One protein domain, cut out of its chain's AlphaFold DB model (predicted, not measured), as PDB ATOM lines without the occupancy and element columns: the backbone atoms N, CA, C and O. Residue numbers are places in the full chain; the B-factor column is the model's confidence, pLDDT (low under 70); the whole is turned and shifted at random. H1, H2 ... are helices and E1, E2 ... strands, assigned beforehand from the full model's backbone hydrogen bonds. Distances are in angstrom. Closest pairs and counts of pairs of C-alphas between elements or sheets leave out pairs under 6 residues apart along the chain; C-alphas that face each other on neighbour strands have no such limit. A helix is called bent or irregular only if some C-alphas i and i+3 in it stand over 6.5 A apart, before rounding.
ATOM      1  N   HIS A  61     -57.781   9.351  -2.109       91.00
ATOM      2  CA  HIS A  61     -56.807   9.988  -1.232       91.00
ATOM      3  C   HIS A  61     -55.391   9.941  -1.804       91.00
ATOM      4  O   HIS A  61     -54.630  10.873  -1.559       91.00
ATOM      5  N   HIS A  62     -55.057   8.892  -2.558       91.31
ATOM      6  CA  HIS A  62     -53.742   8.677  -3.152       91.31
ATOM      7  C   HIS A  62     -53.890   8.524  -4.662       91.31
ATOM      8  O   HIS A  62     -54.472   7.553  -5.148       91.31
ATOM      9  N   VAL A  63     -53.363   9.498  -5.395       92.31
ATOM     10  CA  VAL A  63     -53.446   9.576  -6.850       92.31
ATOM     11  C   VAL A  63     -52.033   9.576  -7.394       92.31
ATOM     12  O   VAL A  63     -51.279  10.525  -7.187       92.31
ATOM     13  N   GLN A  64     -51.686   8.511  -8.106       92.94
ATOM     14  CA  GLN A  64     -50.413   8.397  -8.796       92.94
ATOM     15  C   GLN A  64     -50.654   8.343 -10.300       92.94
ATOM     16  O   GLN A  64     -51.437   7.535 -10.797       92.94
ATOM     17  N   PHE A  65     -49.961   9.210 -11.026       92.00
ATOM     18  CA  PHE A  65     -50.022   9.297 -12.472       92.00
ATOM     19  C   PHE A  65     -48.612   9.358 -13.051       92.00
ATOM     20  O   PHE A  65     -47.761  10.109 -12.577       92.00
ATOM     21  N   ALA A  66     -48.365   8.597 -14.112       91.56
ATOM     22  CA  ALA A  66     -47.111   8.641 -14.847       91.56
ATOM     23  C   ALA A  66     -47.385   8.641 -16.351       91.56
ATOM     24  O   ALA A  66     -48.154   7.815 -16.856       91.56
ATOM     25  N   THR A  67     -46.737   9.553 -17.071       89.44
ATOM     26  CA  THR A  67     -46.712   9.508 -18.532       89.44
ATOM     27  C   THR A  67     -45.851   8.339 -19.002       89.44
ATOM     28  O   THR A  67     -44.880   7.949 -18.342       89.44
ATOM     29  N   HIS A  68     -46.186   7.756 -20.152       85.94
ATOM     30  CA  HIS A  68     -45.342   6.720 -20.746       85.94
ATOM     31  C   HIS A  68     -44.163   7.362 -21.477       85.94
ATOM     32  O   HIS A  68     -44.349   8.288 -22.264       85.94
ATOM     33  N   ARG A  69     -42.947   6.834 -21.265       74.12
ATOM     34  CA  ARG A  69     -41.725   7.332 -21.929       74.12
ATOM     35  C   ARG A  69     -41.831   7.328 -23.460       74.12
ATOM     36  O   ARG A  69     -41.312   8.234 -24.095       74.12
ATOM     37  N   ASN A  70     -42.535   6.343 -24.019       78.12
ATOM     38  CA  ASN A  70     -42.671   6.141 -25.466       78.12
ATOM     39  C   ASN A  70     -44.070   6.522 -25.985       78.12
ATOM     40  O   ASN A  70     -44.454   6.130 -27.086       78.12
ATOM     41  N   GLY A  71     -44.870   7.226 -25.179       79.00
ATOM     42  CA  GLY A  71     -46.209   7.647 -25.575       79.00
ATOM     43  C   GLY A  71     -46.165   8.736 -26.645       79.00
ATOM     44  O   GLY A  71     -45.275   9.587 -26.655       79.00
ATOM     45  N   SER A  72     -47.154   8.748 -27.545       89.44
ATOM     46  CA  SER A  72     -47.281   9.855 -28.496       89.44
ATOM     47  C   SER A  72     -47.505  11.173 -27.742       89.44
ATOM     48  O   SER A  72     -48.276  11.219 -26.776       89.44
ATOM     49  N   ARG A  73     -46.895  12.266 -28.220       87.38
ATOM     50  CA  ARG A  73     -47.059  13.629 -27.675       87.38
ATOM     51  C   ARG A  73     -48.522  13.967 -27.377       87.38
ATOM     52  O   ARG A  73     -48.859  14.444 -26.293       87.38
ATOM     53  N   ARG A  74     -49.399  13.706 -28.349       89.00
ATOM     54  CA  ARG A  74     -50.829  14.021 -28.265       89.00
ATOM     55  C   ARG A  74     -51.542  13.152 -27.232       89.00
ATOM     56  O   ARG A  74     -52.397  13.660 -26.509       89.00
ATOM     57  N   SER A  75     -51.192  11.870 -27.153       88.06
ATOM     58  CA  SER A  75     -51.777  10.940 -26.185       88.06
ATOM     59  C   SER A  75     -51.398  11.315 -24.754       88.06
ATOM     60  O   SER A  75     -52.283  11.418 -23.911       88.06
ATOM     61  N   GLU A  76     -50.121  11.592 -24.476       88.88
ATOM     62  CA  GLU A  76     -49.666  11.919 -23.117       88.88
ATOM     63  C   GLU A  76     -50.237  13.247 -22.615       88.88
ATOM     64  O   GLU A  76     -50.715  13.325 -21.482       88.88
ATOM     65  N   LEU A  77     -50.294  14.273 -23.472       89.00
ATOM     66  CA  LEU A  77     -50.941  15.532 -23.108       89.00
ATOM     67  C   LEU A  77     -52.439  15.336 -22.838       89.00
ATOM     68  O   LEU A  77     -52.963  15.872 -21.864       89.00
ATOM     69  N   ARG A  78     -53.128  14.529 -23.657       89.12
ATOM     70  CA  ARG A  78     -54.542  14.204 -23.432       89.12
ATOM     71  C   ARG A  78     -54.745  13.508 -22.090       89.12
ATOM     72  O   ARG A  78     -55.676  13.865 -21.381       89.12
ATOM     73  N   ARG A  79     -53.865  12.575 -21.714       87.81
ATOM     74  CA  ARG A  79     -53.931  11.887 -20.416       87.81
ATOM     75  C   ARG A  79     -53.718  12.848 -19.244       87.81
ATOM     76  O   ARG A  79     -54.448  12.750 -18.265       87.81
ATOM     77  N   LEU A  80     -52.789  13.801 -19.351       90.12
ATOM     78  CA  LEU A  80     -52.591  14.842 -18.333       90.12
ATOM     79  C   LEU A  80     -53.797  15.787 -18.212       90.12
ATOM     80  O   LEU A  80     -54.190  16.146 -17.108       90.12
ATOM     81  N   LEU A  81     -54.425  16.158 -19.328       90.06
ATOM     82  CA  LEU A  81     -55.667  16.936 -19.304       90.06
ATOM     83  C   LEU A  81     -56.826  16.131 -18.702       90.06
ATOM     84  O   LEU A  81     -57.620  16.669 -17.937       90.06
ATOM     85  N   SER A  82     -56.902  14.829 -18.993       88.38
ATOM     86  CA  SER A  82     -57.863  13.930 -18.349       88.38
ATOM     87  C   SER A  82     -57.616  13.806 -16.847       88.38
ATOM     88  O   SER A  82     -58.588  13.750 -16.102       88.38
ATOM     89  N   LEU A  83     -56.355  13.810 -16.397       89.81
ATOM     90  CA  LEU A  83     -56.009  13.871 -14.977       89.81
ATOM     91  C   LEU A  83     -56.524  15.168 -14.341       89.81
ATOM     92  O   LEU A  83     -57.137  15.105 -13.284       89.81
ATOM     93  N   ALA A  84     -56.326  16.321 -14.984       90.31
ATOM     94  CA  ALA A  84     -56.830  17.600 -14.479       90.31
ATOM     95  C   ALA A  84     -58.361  17.601 -14.343       90.31
ATOM     96  O   ALA A  84     -58.878  17.818 -13.250       90.31
ATOM     97  N   ALA A  85     -59.078  17.234 -15.409       88.69
ATOM     98  CA  ALA A  85     -60.541  17.131 -15.401       88.69
ATOM     99  C   ALA A  85     -61.070  16.052 -14.437       88.69
ATOM    100  O   ALA A  85     -62.229  16.070 -14.020       88.69
ATOM    101  N   TRP A  86     -60.250  15.050 -14.118       88.44
ATOM    102  CA  TRP A  86     -60.560  14.066 -13.090       88.44
ATOM    103  C   TRP A  86     -60.387  14.667 -11.686       88.44
ATOM    104  O   TRP A  86     -61.318  14.593 -10.888       88.44
ATOM    105  N   CYS A  87     -59.267  15.341 -11.401       90.12
ATOM    106  CA  CYS A  87     -59.047  16.019 -10.120       90.12
ATOM    107  C   CYS A  87     -60.124  17.071  -9.829       90.12
ATOM    108  O   CYS A  87     -60.538  17.197  -8.684       90.12
ATOM    109  N   GLU A  88     -60.600  17.795 -10.846       90.75
ATOM    110  CA  GLU A  88     -61.701  18.761 -10.713       90.75
ATOM    111  C   GLU A  88     -63.000  18.100 -10.242       90.75
ATOM    112  O   GLU A  88     -63.667  18.617  -9.350       90.75
ATOM    113  N   ARG A  89     -63.334  16.921 -10.779       88.19
ATOM    114  CA  ARG A  89     -64.532  16.167 -10.367       88.19
ATOM    115  C   ARG A  89     -64.435  15.614  -8.949       88.19
ATOM    116  O   ARG A  89     -65.457  15.478  -8.287       88.19
ATOM    117  N   HIS A  90     -63.224  15.319  -8.486       87.25
ATOM    118  CA  HIS A  90     -62.962  14.776  -7.151       87.25
ATOM    119  C   HIS A  90     -62.261  15.789  -6.234       87.25
ATOM    120  O   HIS A  90     -61.506  15.412  -5.327       87.25
ATOM    121  N   ALA A  91     -62.513  17.081  -6.461       86.62
ATOM    122  CA  ALA A  91     -61.970  18.157  -5.648       86.62
ATOM    123  C   ALA A  91     -62.284  17.918  -4.161       86.62
ATOM    124  O   ALA A  91     -63.384  17.514  -3.788       86.62
ATOM    125  N   GLY A  92     -61.290  18.115  -3.295       86.69
ATOM    126  CA  GLY A  92     -61.433  17.886  -1.852       86.69
ATOM    127  C   GLY A  92     -61.264  16.431  -1.382       86.69
ATOM    128  O   GLY A  92     -61.188  16.198  -0.174       86.69
ATOM    129  N   SER A  93     -61.152  15.447  -2.283       91.19
ATOM    130  CA  SER A  93     -60.879  14.048  -1.898       91.19
ATOM    131  C   SER A  93     -59.390  13.687  -1.957       91.19
ATOM    132  O   SER A  93     -58.895  12.916  -1.126       91.19
ATOM    133  N   THR A  94     -58.659  14.272  -2.906       94.06
ATOM    134  CA  THR A  94     -57.244  13.969  -3.151       94.06
ATOM    135  C   THR A  94     -56.347  14.585  -2.082       94.06
ATOM    136  O   THR A  94     -56.254  15.808  -1.961       94.06
ATOM    137  N   ARG A  95     -55.662  13.741  -1.302       95.50
ATOM    138  CA  ARG A  95     -54.717  14.174  -0.257       95.50
ATOM    139  C   ARG A  95     -53.271  14.089  -0.722       95.50
ATOM    140  O   ARG A  95     -52.475  14.953  -0.372       95.50
ATOM    141  N   ASN A  96     -52.946  13.085  -1.524       96.62
ATOM    142  CA  ASN A  96     -51.607  12.799  -2.008       96.62
ATOM    143  C   ASN A  96     -51.653  12.695  -3.531       96.62
ATOM    144  O   ASN A  96     -52.331  11.820  -4.071       96.62
ATOM    145  N   LEU A  97     -50.944  13.592  -4.214       96.69
ATOM    146  CA  LEU A  97     -50.848  13.622  -5.669       96.69
ATOM    147  C   LEU A  97     -49.394  13.404  -6.086       96.69
ATOM    148  O   LEU A  97     -48.510  14.179  -5.727       96.69
ATOM    149  N   THR A  98     -49.149  12.355  -6.860       96.81
ATOM    150  CA  THR A  98     -47.842  12.038  -7.438       96.81
ATOM    151  C   THR A  98     -47.957  12.026  -8.951       96.81
ATOM    152  O   THR A  98     -48.707  11.229  -9.508       96.81
ATOM    153  N   VAL A  99     -47.212  12.896  -9.629       95.62
ATOM    154  CA  VAL A  99     -47.243  13.019 -11.087       95.62
ATOM    155  C   VAL A  99     -45.836  12.929 -11.660       95.62
ATOM    156  O   VAL A  99     -45.001  13.795 -11.419       95.62
ATOM    157  N   SER A 100     -45.583  11.914 -12.484       94.75
ATOM    158  CA  SER A 100     -44.384  11.831 -13.321       94.75
ATOM    159  C   SER A 100     -44.726  12.267 -14.745       94.75
ATOM    160  O   SER A 100     -45.254  11.487 -15.533       94.75
ATOM    161  N   ALA A 101     -44.454  13.531 -15.066       91.75
ATOM    162  CA  ALA A 101     -44.684  14.146 -16.370       91.75
ATOM    163  C   ALA A 101     -43.395  14.131 -17.207       91.75
ATOM    164  O   ALA A 101     -42.722  15.144 -17.410       91.75
ATOM    165  N   ARG A 102     -43.046  12.947 -17.706       89.31
ATOM    166  CA  ARG A 102     -41.939  12.731 -18.643       89.31
ATOM    167  C   ARG A 102     -42.450  12.920 -20.061       89.31
ATOM    168  O   ARG A 102     -42.802  11.953 -20.732       89.31
ATOM    169  N   VAL A 103     -42.575  14.177 -20.466       87.94
ATOM    170  CA  VAL A 103     -43.015  14.559 -21.811       87.94
ATOM    171  C   VAL A 103     -41.846  15.113 -22.628       87.94
ATOM    172  O   VAL A 103     -40.864  15.583 -22.041       87.94
ATOM    173  N   PRO A 104     -41.941  15.092 -23.970       87.38
ATOM    174  CA  PRO A 104     -40.989  15.779 -24.830       87.38
ATOM    175  C   PRO A 104     -40.861  17.281 -24.490       87.38
ATOM    176  O   PRO A 104     -41.826  17.885 -24.004       87.38
ATOM    177  N   PRO A 105     -39.694  17.907 -24.735       85.69
ATOM    178  CA  PRO A 105     -39.403  19.282 -24.317       85.69
ATOM    179  C   PRO A 105     -40.399  20.347 -24.783       85.69
ATOM    180  O   PRO A 105     -40.791  21.228 -24.024       85.69
ATOM    181  N   ASP A 106     -40.843  20.237 -26.027       88.56
ATOM    182  CA  ASP A 106     -41.818  21.110 -26.683       88.56
ATOM    183  C   ASP A 106     -43.229  21.017 -26.070       88.56
ATOM    184  O   ASP A 106     -44.088  21.867 -26.306       88.56
ATOM    185  N   CYS A 107     -43.488  19.981 -25.271       89.56
ATOM    186  CA  CYS A 107     -44.758  19.747 -24.585       89.56
ATOM    187  C   CYS A 107     -44.734  20.177 -23.125       89.56
ATOM    188  O   CYS A 107     -45.792  20.250 -22.496       89.56
ATOM    189  N   GLN A 108     -43.547  20.401 -22.567       88.38
ATOM    190  CA  GLN A 108     -43.363  20.572 -21.135       88.38
ATOM    191  C   GLN A 108     -44.194  21.724 -20.548       88.38
ATOM    192  O   GLN A 108     -44.829  21.490 -19.521       88.38
ATOM    193  N   PRO A 109     -44.309  22.910 -21.179       91.31
ATOM    194  CA  PRO A 109     -45.151  23.980 -20.642       91.31
ATOM    195  C   PRO A 109     -46.630  23.580 -20.553       91.31
ATOM    196  O   PRO A 109     -47.294  23.839 -19.550       91.31
ATOM    197  N   ALA A 110     -47.146  22.894 -21.577       91.75
ATOM    198  CA  ALA A 110     -48.531  22.431 -21.606       91.75
ATOM    199  C   ALA A 110     -48.779  21.315 -20.578       91.75
ATOM    200  O   ALA A 110     -49.801  21.322 -19.892       91.75
ATOM    201  N   ALA A 111     -47.825  20.393 -20.430       91.75
ATOM    202  CA  ALA A 111     -47.876  19.351 -19.413       91.75
ATOM    203  C   ALA A 111     -47.865  19.948 -18.001       91.75
ATOM    204  O   ALA A 111     -48.731  19.616 -17.199       91.75
ATOM    205  N   LEU A 112     -46.953  20.880 -17.716       92.25
ATOM    206  CA  LEU A 112     -46.891  21.581 -16.433       92.25
ATOM    207  C   LEU A 112     -48.172  22.362 -16.144       92.25
ATOM    208  O   LEU A 112     -48.641  22.337 -15.012       92.25
ATOM    209  N   LYS A 113     -48.783  22.992 -17.153       94.00
ATOM    210  CA  LYS A 113     -50.082  23.663 -17.004       94.00
ATOM    211  C   LYS A 113     -51.202  22.681 -16.647       94.00
ATOM    212  O   LYS A 113     -52.022  22.987 -15.787       94.00
ATOM    213  N   ALA A 114     -51.231  21.501 -17.265       93.31
ATOM    214  CA  ALA A 114     -52.207  20.462 -16.933       93.31
ATOM    215  C   ALA A 114     -51.990  19.906 -15.514       93.31
ATOM    216  O   ALA A 114     -52.944  19.738 -14.759       93.31
ATOM    217  N   VAL A 115     -50.734  19.689 -15.114       94.56
ATOM    218  CA  VAL A 115     -50.378  19.286 -13.746       94.56
ATOM    219  C   VAL A 115     -50.751  20.365 -12.729       94.56
ATOM    220  O   VAL A 115     -51.297  20.041 -11.678       94.56
ATOM    221  N   ALA A 116     -50.511  21.636 -13.052       95.25
ATOM    222  CA  ALA A 116     -50.918  22.772 -12.234       95.25
ATOM    223  C   ALA A 116     -52.432  22.782 -12.017       95.25
ATOM    224  O   ALA A 116     -52.882  22.879 -10.880       95.25
ATOM    225  N   ALA A 117     -53.214  22.615 -13.088       95.12
ATOM    226  CA  ALA A 117     -54.668  22.523 -13.002       95.12
ATOM    227  C   ALA A 117     -55.111  21.346 -12.116       95.12
ATOM    228  O   ALA A 117     -55.926  21.530 -11.215       95.12
ATOM    229  N   ALA A 118     -54.507  20.165 -12.290       94.50
ATOM    230  CA  ALA A 118     -54.795  18.994 -11.462       94.50
ATOM    231  C   ALA A 118     -54.484  19.222  -9.971       94.50
ATOM    232  O   ALA A 118     -55.265  18.826  -9.105       94.50
ATOM    233  N   ALA A 119     -53.354  19.863  -9.660       95.69
ATOM    234  CA  ALA A 119     -52.956  20.164  -8.289       95.69
ATOM    235  C   ALA A 119     -53.847  21.240  -7.652       95.69
ATOM    236  O   ALA A 119     -54.257  21.086  -6.505       95.69
ATOM    237  N   LEU A 120     -54.184  22.298  -8.398       96.06
ATOM    238  CA  LEU A 120     -55.073  23.365  -7.938       96.06
ATOM    239  C   LEU A 120     -56.500  22.860  -7.703       96.06
ATOM    240  O   LEU A 120     -57.116  23.226  -6.708       96.06
ATOM    241  N   ALA A 121     -56.998  21.956  -8.545       94.88
ATOM    242  CA  ALA A 121     -58.276  21.286  -8.322       94.88
ATOM    243  C   ALA A 121     -58.287  20.462  -7.018       94.88
ATOM    244  O   ALA A 121     -59.283  20.427  -6.295       94.88
ATOM    245  N   ALA A 122     -57.156  19.839  -6.676       94.31
ATOM    246  CA  ALA A 122     -56.983  19.105  -5.424       94.31
ATOM    247  C   ALA A 122     -56.648  20.002  -4.212       94.31
ATOM    248  O   ALA A 122     -56.640  19.510  -3.081       94.31
ATOM    249  N   ALA A 123     -56.386  21.299  -4.409       95.44
ATOM    250  CA  ALA A 123     -55.846  22.200  -3.387       95.44
ATOM    251  C   ALA A 123     -56.587  22.206  -2.034       95.44
ATOM    252  O   ALA A 123     -55.897  22.255  -1.012       95.44
ATOM    253  N   PRO A 124     -57.935  22.110  -1.963       94.69
ATOM    254  CA  PRO A 124     -58.650  22.147  -0.683       94.69
ATOM    255  C   PRO A 124     -58.269  21.020   0.286       94.69
ATOM    256  O   PRO A 124     -58.388  21.178   1.500       94.69
ATOM    257  N   SER A 125     -57.812  19.878  -0.232       95.44
ATOM    258  CA  SER A 125     -57.488  18.684   0.558       95.44
ATOM    259  C   SER A 125     -56.044  18.216   0.424       95.44
ATOM    260  O   SER A 125     -55.623  17.350   1.197       95.44
ATOM    261  N   LEU A 126     -55.290  18.752  -0.540       97.00
ATOM    262  CA  LEU A 126     -53.957  18.270  -0.874       97.00
ATOM    263  C   LEU A 126     -52.969  18.518   0.277       97.00
ATOM    264  O   LEU A 126     -52.730  19.648   0.695       97.00
ATOM    265  N   ARG A 127     -52.385  17.432   0.785       97.56
ATOM    266  CA  ARG A 127     -51.381  17.397   1.859       97.56
ATOM    267  C   ARG A 127     -49.990  17.059   1.340       97.56
ATOM    268  O   ARG A 127     -49.021  17.566   1.895       97.56
ATOM    269  N   SER A 128     -49.884  16.239   0.299       98.19
ATOM    270  CA  SER A 128     -48.604  15.856  -0.298       98.19
ATOM    271  C   SER A 128     -48.645  15.997  -1.812       98.19
ATOM    272  O   SER A 128     -49.562  15.493  -2.463       98.19
ATOM    273  N   LEU A 129     -47.621  16.633  -2.372       97.81
ATOM    274  CA  LEU A 129     -47.436  16.796  -3.808       97.81
ATOM    275  C   LEU A 129     -46.041  16.306  -4.189       97.81
ATOM    276  O   LEU A 129     -45.047  16.820  -3.685       97.81
ATOM    277  N   SER A 130     -45.975  15.336  -5.096       97.75
ATOM    278  CA  SER A 130     -44.730  14.881  -5.710       97.75
ATOM    279  C   SER A 130     -44.811  15.057  -7.220       97.75
ATOM    280  O   SER A 130     -45.699  14.495  -7.863       97.75
ATOM    281  N   LEU A 131     -43.912  15.852  -7.793       96.31
ATOM    282  CA  LEU A 131     -43.859  16.132  -9.224       96.31
ATOM    283  C   LEU A 131     -42.492  15.757  -9.773       96.31
ATOM    284  O   LEU A 131     -41.474  16.251  -9.301       96.31
ATOM    285  N   THR A 132     -42.471  14.923 -10.806       95.31
ATOM    286  CA  THR A 132     -41.247  14.565 -11.524       95.31
ATOM    287  C   THR A 132     -41.348  14.967 -12.985       95.31
ATOM    288  O   THR A 132     -42.290  14.563 -13.668       95.31
ATOM    289  N   THR A 133     -40.355  15.681 -13.494       93.25
ATOM    290  CA  THR A 133     -40.239  16.067 -14.907       93.25
ATOM    291  C   THR A 133     -38.894  15.632 -15.480       93.25
ATOM    292  O   THR A 133     -37.986  15.213 -14.759       93.25
ATOM    293  N   ASN A 134     -38.756  15.727 -16.804       89.19
ATOM    294  CA  ASN A 134     -37.458  15.528 -17.445       89.19
ATOM    295  C   ASN A 134     -36.577  16.767 -17.269       89.19
ATOM    296  O   ASN A 134     -35.474  16.651 -16.764       89.19
ATOM    297  N   ARG A 135     -37.062  17.964 -17.609       88.00
ATOM    298  CA  ARG A 135     -36.253  19.184 -17.490       88.00
ATOM    299  C   ARG A 135     -36.591  19.989 -16.252       88.00
ATOM    300  O   ARG A 135     -37.619  19.771 -15.608       88.00
ATOM    301  N   GLY A 136     -35.759  20.994 -16.037       84.38
ATOM    302  CA  GLY A 136     -35.946  21.962 -14.989       84.38
ATOM    303  C   GLY A 136     -37.242  22.735 -15.106       84.38
ATOM    304  O   GLY A 136     -37.732  23.005 -16.206       84.38
ATOM    305  N   PHE A 137     -37.820  23.033 -13.952       85.88
ATOM    306  CA  PHE A 137     -39.044  23.804 -13.837       85.88
ATOM    307  C   PHE A 137     -39.174  24.384 -12.435       85.88
ATOM    308  O   PHE A 137     -38.547  23.920 -11.483       85.88
ATOM    309  N   TRP A 138     -40.060  25.363 -12.320       84.69
ATOM    310  CA  TRP A 138     -40.584  25.801 -11.043       84.69
ATOM    311  C   TRP A 138     -42.096  26.009 -11.153       84.69
ATOM    312  O   TRP A 138     -42.547  26.707 -12.068       84.69
ATOM    313  N   PRO A 139     -42.907  25.392 -10.280       80.00
ATOM    314  CA  PRO A 139     -44.350  25.545 -10.341       80.00
ATOM    315  C   PRO A 139     -44.804  26.845  -9.656       80.00
ATOM    316  O   PRO A 139     -44.935  26.912  -8.438       80.00
ATOM    317  N   SER A 140     -45.125  27.876 -10.442       87.81
ATOM    318  CA  SER A 140     -45.656  29.155  -9.927       87.81
ATOM    319  C   SER A 140     -47.012  29.023  -9.214       87.81
ATOM    320  O   SER A 140     -47.379  29.868  -8.403       87.81
ATOM    321  N   PHE A 141     -47.753  27.940  -9.466       92.50
ATOM    322  CA  PHE A 141     -49.061  27.681  -8.857       92.50
ATOM    323  C   PHE A 141     -49.000  27.216  -7.394       92.50
ATOM    324  O   PHE A 141     -50.048  27.110  -6.755       92.50
ATOM    325  N   LEU A 142     -47.809  26.924  -6.852       93.38
ATOM    326  CA  LEU A 142     -47.667  26.391  -5.494       93.38
ATOM    327  C   LEU A 142     -48.324  27.280  -4.437       93.38
ATOM    328  O   LEU A 142     -48.899  26.749  -3.496       93.38
ATOM    329  N   GLY A 143     -48.329  28.606  -4.614       91.88
ATOM    330  CA  GLY A 143     -48.954  29.534  -3.664       91.88
ATOM    331  C   GLY A 143     -50.445  29.268  -3.396       91.88
ATOM    332  O   GLY A 143     -50.952  29.640  -2.339       91.88
ATOM    333  N   GLY A 144     -51.143  28.580  -4.307       93.69
ATOM    334  CA  GLY A 144     -52.540  28.170  -4.129       93.69
ATOM    335  C   GLY A 144     -52.744  26.930  -3.246       93.69
ATOM    336  O   GLY A 144     -53.871  26.647  -2.850       93.69
ATOM    337  N   LEU A 145     -51.689  26.182  -2.907       95.69
ATOM    338  CA  LEU A 145     -51.778  24.890  -2.212       95.69
ATOM    339  C   LEU A 145     -51.661  25.037  -0.687       95.69
ATOM    340  O   LEU A 145     -50.828  24.408  -0.044       95.69
ATOM    341  N   GLN A 146     -52.508  25.869  -0.082       94.88
ATOM    342  CA  GLN A 146     -52.368  26.292   1.322       94.88
ATOM    343  C   GLN A 146     -52.367  25.146   2.349       94.88
ATOM    344  O   GLN A 146     -51.833  25.304   3.443       94.88
ATOM    345  N   GLN A 147     -52.952  23.991   2.015       96.19
ATOM    346  CA  GLN A 147     -53.045  22.820   2.896       96.19
ATOM    347  C   GLN A 147     -51.841  21.866   2.812       96.19
ATOM    348  O   GLN A 147     -51.794  20.886   3.571       96.19
ATOM    349  N   LEU A 148     -50.890  22.151   1.916       97.81
ATOM    350  CA  LEU A 148     -49.752  21.296   1.611       97.81
ATOM    351  C   LEU A 148     -48.802  21.189   2.809       97.81
ATOM    352  O   LEU A 148     -48.426  22.188   3.414       97.81
ATOM    353  N   ARG A 149     -48.408  19.957   3.134       98.19
ATOM    354  CA  ARG A 149     -47.474  19.604   4.213       98.19
ATOM    355  C   ARG A 149     -46.159  19.037   3.704       98.19
ATOM    356  O   ARG A 149     -45.141  19.193   4.374       98.19
ATOM    357  N   SER A 150     -46.188  18.384   2.545       98.31
ATOM    358  CA  SER A 150     -45.018  17.797   1.900       98.31
ATOM    359  C   SER A 150     -44.977  18.180   0.425       98.31
ATOM    360  O   SER A 150     -45.966  18.013  -0.294       98.31
ATOM    361  N   LEU A 151     -43.831  18.696  -0.011       97.88
ATOM    362  CA  LEU A 151     -43.550  19.039  -1.398       97.88
ATOM    363  C   LEU A 151     -42.284  18.313  -1.842       97.88
ATOM    364  O   LEU A 151     -41.221  18.506  -1.260       97.88
ATOM    365  N   HIS A 152     -42.400  17.526  -2.904       97.56
ATOM    366  CA  HIS A 152     -41.278  16.872  -3.559       97.56
ATOM    367  C   HIS A 152     -41.277  17.248  -5.042       97.56
ATOM    368  O   HIS A 152     -42.200  16.910  -5.782       97.56
ATOM    369  N   LEU A 153     -40.237  17.945  -5.487       96.38
ATOM    370  CA  LEU A 153     -40.002  18.257  -6.892       96.38
ATOM    371  C   LEU A 153     -38.743  17.530  -7.358       96.38
ATOM    372  O   LEU A 153     -37.708  17.628  -6.713       96.38
ATOM    373  N   SER A 154     -38.845  16.803  -8.469       95.19
ATOM    374  CA  SER A 154     -37.750  16.022  -9.039       95.19
ATOM    375  C   SER A 154     -37.578  16.342 -10.527       95.19
ATOM    376  O   SER A 154     -38.539  16.289 -11.297       95.19
ATOM    377  N   SER A 155     -36.363  16.656 -10.962       93.31
ATOM    378  CA  SER A 155     -36.009  16.875 -12.367       93.31
ATOM    379  C   SER A 155     -34.919  15.893 -12.789       93.31
ATOM    380  O   SER A 155     -33.833  15.850 -12.213       93.31
ATOM    381  N   LYS A 156     -35.196  15.069 -13.804       91.00
ATOM    382  CA  LYS A 156     -34.287  13.978 -14.199       91.00
ATOM    383  C   LYS A 156     -33.151  14.387 -15.133       91.00
ATOM    384  O   LYS A 156     -32.197  13.632 -15.242       91.00
ATOM    385  N   GLU A 157     -33.225  15.540 -15.778       88.94
ATOM    386  CA  GLU A 157     -32.233  16.020 -16.752       88.94
ATOM    387  C   GLU A 157     -31.886  17.502 -16.561       88.94
ATOM    388  O   GLU A 157     -30.807  17.909 -16.970       88.94
ATOM    389  N   GLY A 158     -32.764  18.312 -15.953       87.12
ATOM    390  CA  GLY A 158     -32.524  19.746 -15.725       87.12
ATOM    391  C   GLY A 158     -32.364  20.142 -14.253       87.12
ATOM    392  O   GLY A 158     -32.505  19.297 -13.367       87.12
ATOM    393  N   GLY A 159     -32.110  21.427 -14.004       89.25
ATOM    394  CA  GLY A 159     -32.016  22.020 -12.658       89.25
ATOM    395  C   GLY A 159     -33.367  22.453 -12.087       89.25
ATOM    396  O   GLY A 159     -34.362  22.471 -12.799       89.25
ATOM    397  N   LEU A 160     -33.438  22.830 -10.817       90.81
ATOM    398  CA  LEU A 160     -34.644  23.440 -10.238       90.81
ATOM    399  C   LEU A 160     -34.301  24.856  -9.793       90.81
ATOM    400  O   LEU A 160     -33.292  25.053  -9.134       90.81
ATOM    401  N   SER A 161     -35.133  25.838 -10.133       90.12
ATOM    402  CA  SER A 161     -34.872  27.235  -9.766       90.12
ATOM    403  C   SER A 161     -36.047  27.815  -8.997       90.12
ATOM    404  O   SER A 161     -37.068  28.155  -9.593       90.12
ATOM    405  N   LEU A 162     -35.908  27.945  -7.677       89.12
ATOM    406  CA  LEU A 162     -36.869  28.670  -6.851       89.12
ATOM    407  C   LEU A 162     -36.799  30.156  -7.177       89.12
ATOM    408  O   LEU A 162     -35.820  30.825  -6.854       89.12
ATOM    409  N   THR A 163     -37.857  30.682  -7.779       87.56
ATOM    410  CA  THR A 163     -37.983  32.118  -8.088       87.56
ATOM    411  C   THR A 163     -39.163  32.780  -7.390       87.56
ATOM    412  O   THR A 163     -39.318  33.991  -7.476       87.56
ATOM    413  N   HIS A 164     -40.015  31.999  -6.722       87.81
ATOM    414  CA  HIS A 164     -41.228  32.496  -6.079       87.81
ATOM    415  C   HIS A 164     -41.225  32.163  -4.591       87.81
ATOM    416  O   HIS A 164     -40.685  31.139  -4.175       87.81
ATOM    417  N   ASP A 165     -41.883  33.023  -3.820       90.75
ATOM    418  CA  ASP A 165     -42.045  32.882  -2.380       90.75
ATOM    419  C   ASP A 165     -42.912  31.655  -2.017       90.75
ATOM    420  O   ASP A 165     -43.980  31.431  -2.597       90.75
ATOM    421  N   LEU A 166     -42.454  30.860  -1.044       93.56
ATOM    422  CA  LEU A 166     -43.177  29.715  -0.489       93.56
ATOM    423  C   LEU A 166     -43.936  30.045   0.806       93.56
ATOM    424  O   LEU A 166     -44.650  29.186   1.322       93.56
ATOM    425  N   MET A 167     -43.857  31.276   1.314       94.62
ATOM    426  CA  MET A 167     -44.585  31.752   2.498       94.62
ATOM    427  C   MET A 167     -46.100  31.475   2.505       94.62
ATOM    428  O   MET A 167     -46.642  31.239   3.590       94.62
ATOM    429  N   PRO A 168     -46.825  31.450   1.363       95.06
ATOM    430  CA  PRO A 168     -48.237  31.058   1.363       95.06
ATOM    431  C   PRO A 168     -48.488  29.623   1.857       95.06
ATOM    432  O   PRO A 168     -49.574  29.326   2.358       95.06
ATOM    433  N   LEU A 169     -47.494  28.733   1.764       95.88
ATOM    434  CA  LEU A 169     -47.571  27.333   2.187       95.88
ATOM    435  C   LEU A 169     -47.341  27.184   3.699       95.88
ATOM    436  O   LEU A 169     -46.413  26.517   4.150       95.88
ATOM    437  N   ARG A 170     -48.211  27.795   4.507       95.12
ATOM    438  CA  ARG A 170     -48.056  27.893   5.975       95.12
ATOM    439  C   ARG A 170     -47.938  26.546   6.694       95.12
ATOM    440  O   ARG A 170     -47.403  26.492   7.797       95.12
ATOM    441  N   HIS A 171     -48.431  25.468   6.091       97.00
ATOM    442  CA  HIS A 171     -48.400  24.122   6.661       97.00
ATOM    443  C   HIS A 171     -47.267  23.238   6.126       97.00
ATOM    444  O   HIS A 171     -47.204  22.070   6.512       97.00
ATOM    445  N   LEU A 172     -46.396  23.755   5.254       97.94
ATOM    446  CA  LEU A 172     -45.325  22.976   4.648       97.94
ATOM    447  C   LEU A 172     -44.275  22.601   5.696       97.94
ATOM    448  O   LEU A 172     -43.625  23.460   6.271       97.94
ATOM    449  N   THR A 173     -44.099  21.301   5.912       98.12
ATOM    450  CA  THR A 173     -43.156  20.740   6.897       98.12
ATOM    451  C   THR A 173     -41.960  20.048   6.251       98.12
ATOM    452  O   THR A 173     -40.907  19.944   6.879       98.12
ATOM    453  N   SER A 174     -42.111  19.574   5.011       98.19
ATOM    454  CA  SER A 174     -41.089  18.823   4.282       98.19
ATOM    455  C   SER A 174     -40.937  19.366   2.868       98.19
ATOM    456  O   SER A 174     -41.925  19.449   2.131       98.19
ATOM    457  N   LEU A 175     -39.704  19.692   2.489       97.56
ATOM    458  CA  LEU A 175     -39.332  20.166   1.160       97.56
ATOM    459  C   LEU A 175     -38.216  19.282   0.599       97.56
ATOM    460  O   LEU A 175     -37.142  19.210   1.184       97.56
ATOM    461  N   VAL A 176     -38.472  18.639  -0.536       97.12
ATOM    462  CA  VAL A 176     -37.496  17.809  -1.253       97.12
ATOM    463  C   VAL A 176     -37.328  18.364  -2.662       97.12
ATOM    464  O   VAL A 176     -38.298  18.422  -3.424       97.12
ATOM    465  N   LEU A 177     -36.111  18.776  -3.005       95.56
ATOM    466  CA  LEU A 177     -35.737  19.274  -4.325       95.56
ATOM    467  C   LEU A 177     -34.632  18.386  -4.897       95.56
ATOM    468  O   LEU A 177     -33.456  18.533  -4.564       95.56
ATOM    469  N   GLU A 178     -35.034  17.464  -5.768       93.62
ATOM    470  CA  GLU A 178     -34.142  16.539  -6.457       93.62
ATOM    471  C   GLU A 178     -33.928  17.003  -7.909       93.62
ATOM    472  O   GLU A 178     -34.870  17.241  -8.661       93.62
ATOM    473  N   ALA A 179     -32.693  17.118  -8.361       92.00
ATOM    474  CA  ALA A 179     -32.349  17.514  -9.714       92.00
ATOM    475  C   ALA A 179     -31.032  16.857 -10.115       92.00
ATOM    476  O   ALA A 179     -30.197  16.571  -9.267       92.00
ATOM    477  N   ARG A 180     -30.830  16.619 -11.415       86.88
ATOM    478  CA  ARG A 180     -29.507  16.225 -11.935       86.88
ATOM    479  C   ARG A 180     -28.579  17.404 -12.207       86.88
ATOM    480  O   ARG A 180     -27.381  17.203 -12.360       86.88
ATOM    481  N   GLN A 181     -29.134  18.606 -12.323       87.62
ATOM    482  CA  GLN A 181     -28.371  19.848 -12.437       87.62
ATOM    483  C   GLN A 181     -28.656  20.735 -11.222       87.62
ATOM    484  O   GLN A 181     -29.431  20.354 -10.349       87.62
ATOM    485  N   ALA A 182     -28.052  21.923 -11.200       85.00
ATOM    486  CA  ALA A 182     -28.112  22.851 -10.080       85.00
ATOM    487  C   ALA A 182     -29.535  23.089  -9.545       85.00
ATOM    488  O   ALA A 182     -30.451  23.412 -10.312       85.00
ATOM    489  N   VAL A 183     -29.700  22.985  -8.226       88.81
ATOM    490  CA  VAL A 183     -30.843  23.570  -7.516       88.81
ATOM    491  C   VAL A 183     -30.447  24.974  -7.070       88.81
ATOM    492  O   VAL A 183     -29.539  25.134  -6.259       88.81
ATOM    493  N   SER A 184     -31.112  25.992  -7.611       88.06
ATOM    494  CA  SER A 184     -30.855  27.399  -7.308       88.06
ATOM    495  C   SER A 184     -32.047  28.061  -6.622       88.06
ATOM    496  O   SER A 184     -33.207  27.711  -6.848       88.06
ATOM    497  N   PHE A 185     -31.748  29.042  -5.777       89.88
ATOM    498  CA  PHE A 185     -32.727  29.879  -5.097       89.88
ATOM    499  C   PHE A 185     -32.440  31.324  -5.479       89.88
ATOM    500  O   PHE A 185     -31.288  31.742  -5.466       89.88
ATOM    501  N   SER A 186     -33.474  32.087  -5.818       87.62
ATOM    502  CA  SER A 186     -33.348  33.539  -5.878       87.62
ATOM    503  C   SER A 186     -33.238  34.102  -4.461       87.62
ATOM    504  O   SER A 186     -33.958  33.667  -3.564       87.62
ATOM    505  N   ASP A 187     -32.409  35.129  -4.289       79.88
ATOM    506  CA  ASP A 187     -32.187  35.826  -3.011       79.88
ATOM    507  C   ASP A 187     -33.469  36.439  -2.425       79.88
ATOM    508  O   ASP A 187     -33.577  36.708  -1.231       79.88
ATOM    509  N   THR A 188     -34.481  36.646  -3.270       86.69
ATOM    510  CA  THR A 188     -35.782  37.196  -2.869       86.69
ATOM    511  C   THR A 188     -36.740  36.151  -2.297       86.69
ATOM    512  O   THR A 188     -37.783  36.506  -1.743       86.69
ATOM    513  N   VAL A 189     -36.414  34.863  -2.429       91.25
ATOM    514  CA  VAL A 189     -37.289  33.773  -2.006       91.25
ATOM    515  C   VAL A 189     -37.309  33.673  -0.491       91.25
ATOM    516  O   VAL A 189     -36.275  33.662   0.176       91.25
ATOM    517  N   ARG A 190     -38.517  33.543   0.055       93.44
ATOM    518  CA  ARG A 190     -38.735  33.276   1.472       93.44
ATOM    519  C   ARG A 190     -39.309  31.881   1.650       93.44
ATOM    520  O   ARG A 190     -40.065  31.375   0.815       93.44
ATOM    521  N   LEU A 191     -38.896  31.239   2.734       95.00
ATOM    522  CA  LEU A 191     -39.331  29.896   3.089       95.00
ATOM    523  C   LEU A 191     -40.215  29.964   4.341       95.00
ATOM    524  O   LEU A 191     -39.888  30.695   5.278       95.00
ATOM    525  N   PRO A 192     -41.338  29.224   4.389       95.50
ATOM    526  CA  PRO A 192     -42.214  29.242   5.547       95.50
ATOM    527  C   PRO A 192     -41.498  28.639   6.769       95.50
ATOM    528  O   PRO A 192     -40.903  27.565   6.664       95.50
ATOM    529  N   PRO A 193     -41.604  29.265   7.957       95.19
ATOM    530  CA  PRO A 193     -40.895  28.824   9.162       95.19
ATOM    531  C   PRO A 193     -41.398  27.483   9.717       95.19
ATOM    532  O   PRO A 193     -40.816  26.944  10.653       95.19
ATOM    533  N   SER A 194     -42.491  26.943   9.168       96.56
ATOM    534  CA  SER A 194     -43.031  25.627   9.514       96.56
ATOM    535  C   SER A 194     -42.247  24.455   8.920       96.56
ATOM    536  O   SER A 194     -42.519  23.312   9.292       96.56
ATOM    537  N   ILE A 195     -41.278  24.704   8.031       97.62
ATOM    538  CA  ILE A 195     -40.435  23.652   7.457       97.62
ATOM    539  C   ILE A 195     -39.526  23.063   8.538       97.62
ATOM    540  O   ILE A 195     -38.745  23.759   9.181       97.62
ATOM    541  N   VAL A 196     -39.605  21.742   8.690       97.94
ATOM    542  CA  VAL A 196     -38.832  20.954   9.661       97.94
ATOM    543  C   VAL A 196     -37.786  20.079   8.964       97.94
ATOM    544  O   VAL A 196     -36.783  19.708   9.576       97.94
TER     545      VAL A 196
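What this domain is: This is residues 61 to 196 of the 412 residues of the protein "Ras-related RAB1BV" of Chlorella sorokiniana (UniProt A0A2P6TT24). The chain winds in stacked turns into a flat slab: a gently curled wall of five parallel strands forms one side, and H1, H2, the short H3 and a small two-strand sheet follow one another along the other side. H1 and H2 cover one face of the wall at its E1 end; the opposite face is bare. The printed part has 136 residues with three named helices and seven named strands, in the order E1 H1 E2 H2 E3 H3 E4 E5 E6 E7; the large sheet runs E1 E2 E3 E4 E6, and E5 and E7 make a parallel pair. The class is mixed, helices and strands; the whole is compact, with a radius of gyration of the C-alphas of 14.2 A and spans of 42 by 34 by 18 A.

How they stand to each other: Start at the large sheet, with edge strands E1, residues 62 to 66, and E6, residues 174 to 179, and inner strands E2, 96 to 101, E3, 128 to 133, and E4, 150 to 155. Look for N 65 and O 98 at 2.8 A between E1 and E2, N 99 and O 130 at 2.8 A between E2 and E3, N 131 and O 152 at 2.8 A between E3 and E4, and N 153 and O 176 at 2.9 A between E4 and E6. H1, residues 73 to 89, is over E1 and E2 at a height over the sheet of 10.3 A. H2, residues 105 to 122, is on the same face, over E2 and E3 at 9.4 A, which gives two layers, helices on one face of a sheet. Both run along the strands, each at 6 degrees on the local plane, H1 to E1 and H2 to E2. H1 and H2 touch, closest at the C-alphas of Ala 84 and Ala 118, 3.9 A, at a shallow tilt of 11 degrees, the same way. H3, residues 140 to 144, is not on the sheet; it only just touches H2, with 3 pairs of C-alphas within 8 A, the closest those of Ala 116 and Phe 141, 6.2 A, and residues 116 to 120 of H2 alone take part. E1 H1 E2, E2 H2 E3 and E3 H3 E4 are strand-helix-strand units, two parallel neighbour strands with a helix between, each with a right-handed crossover. E5, residues 160 to 162, and E7, residues 183 to 185, are parallel at 12 degrees, with N 162 and O 184 at 2.8 A. Both are apart from H3. O i to N i+4 pairs are within hydrogen-bond range in 12 of 13 cases in H1, 12 of 14 in H2 and 0 of 1 in H3, where 1 of 2 O i to N i+3 pairs is.

Where its parts are: Find C-alpha 62 at (-53.742, 8.677, -3.152), where E1 begins its 13.4 A; E2, E3, E4 and E6 measure 16.0, 16.8, 16.9 and 16.6 A. From C-alpha 73 at (-47.059, 13.629, -27.675) H1 runs 24.7 A, and H2 runs 25.8 A. H2 and H3 are irregular: C-alphas 106 and 109 are 7.5 A apart, and C-alphas 140 and 143 are 7.1 A apart. H3 is 9.1 A long, E5 6.6 A, and E7 7.0 A, ending at C-alpha 185 at (-32.727, 29.879, -5.097).

The domain as a whole: The two C-alphas farthest apart are those of Ser 72 and Pro 193, at 42.6 A. The printed part has no cut, and the one long link is E5 to E6, 11 residues. The mean pLDDT of the printed part is 91.7, and no printed residue is under 70.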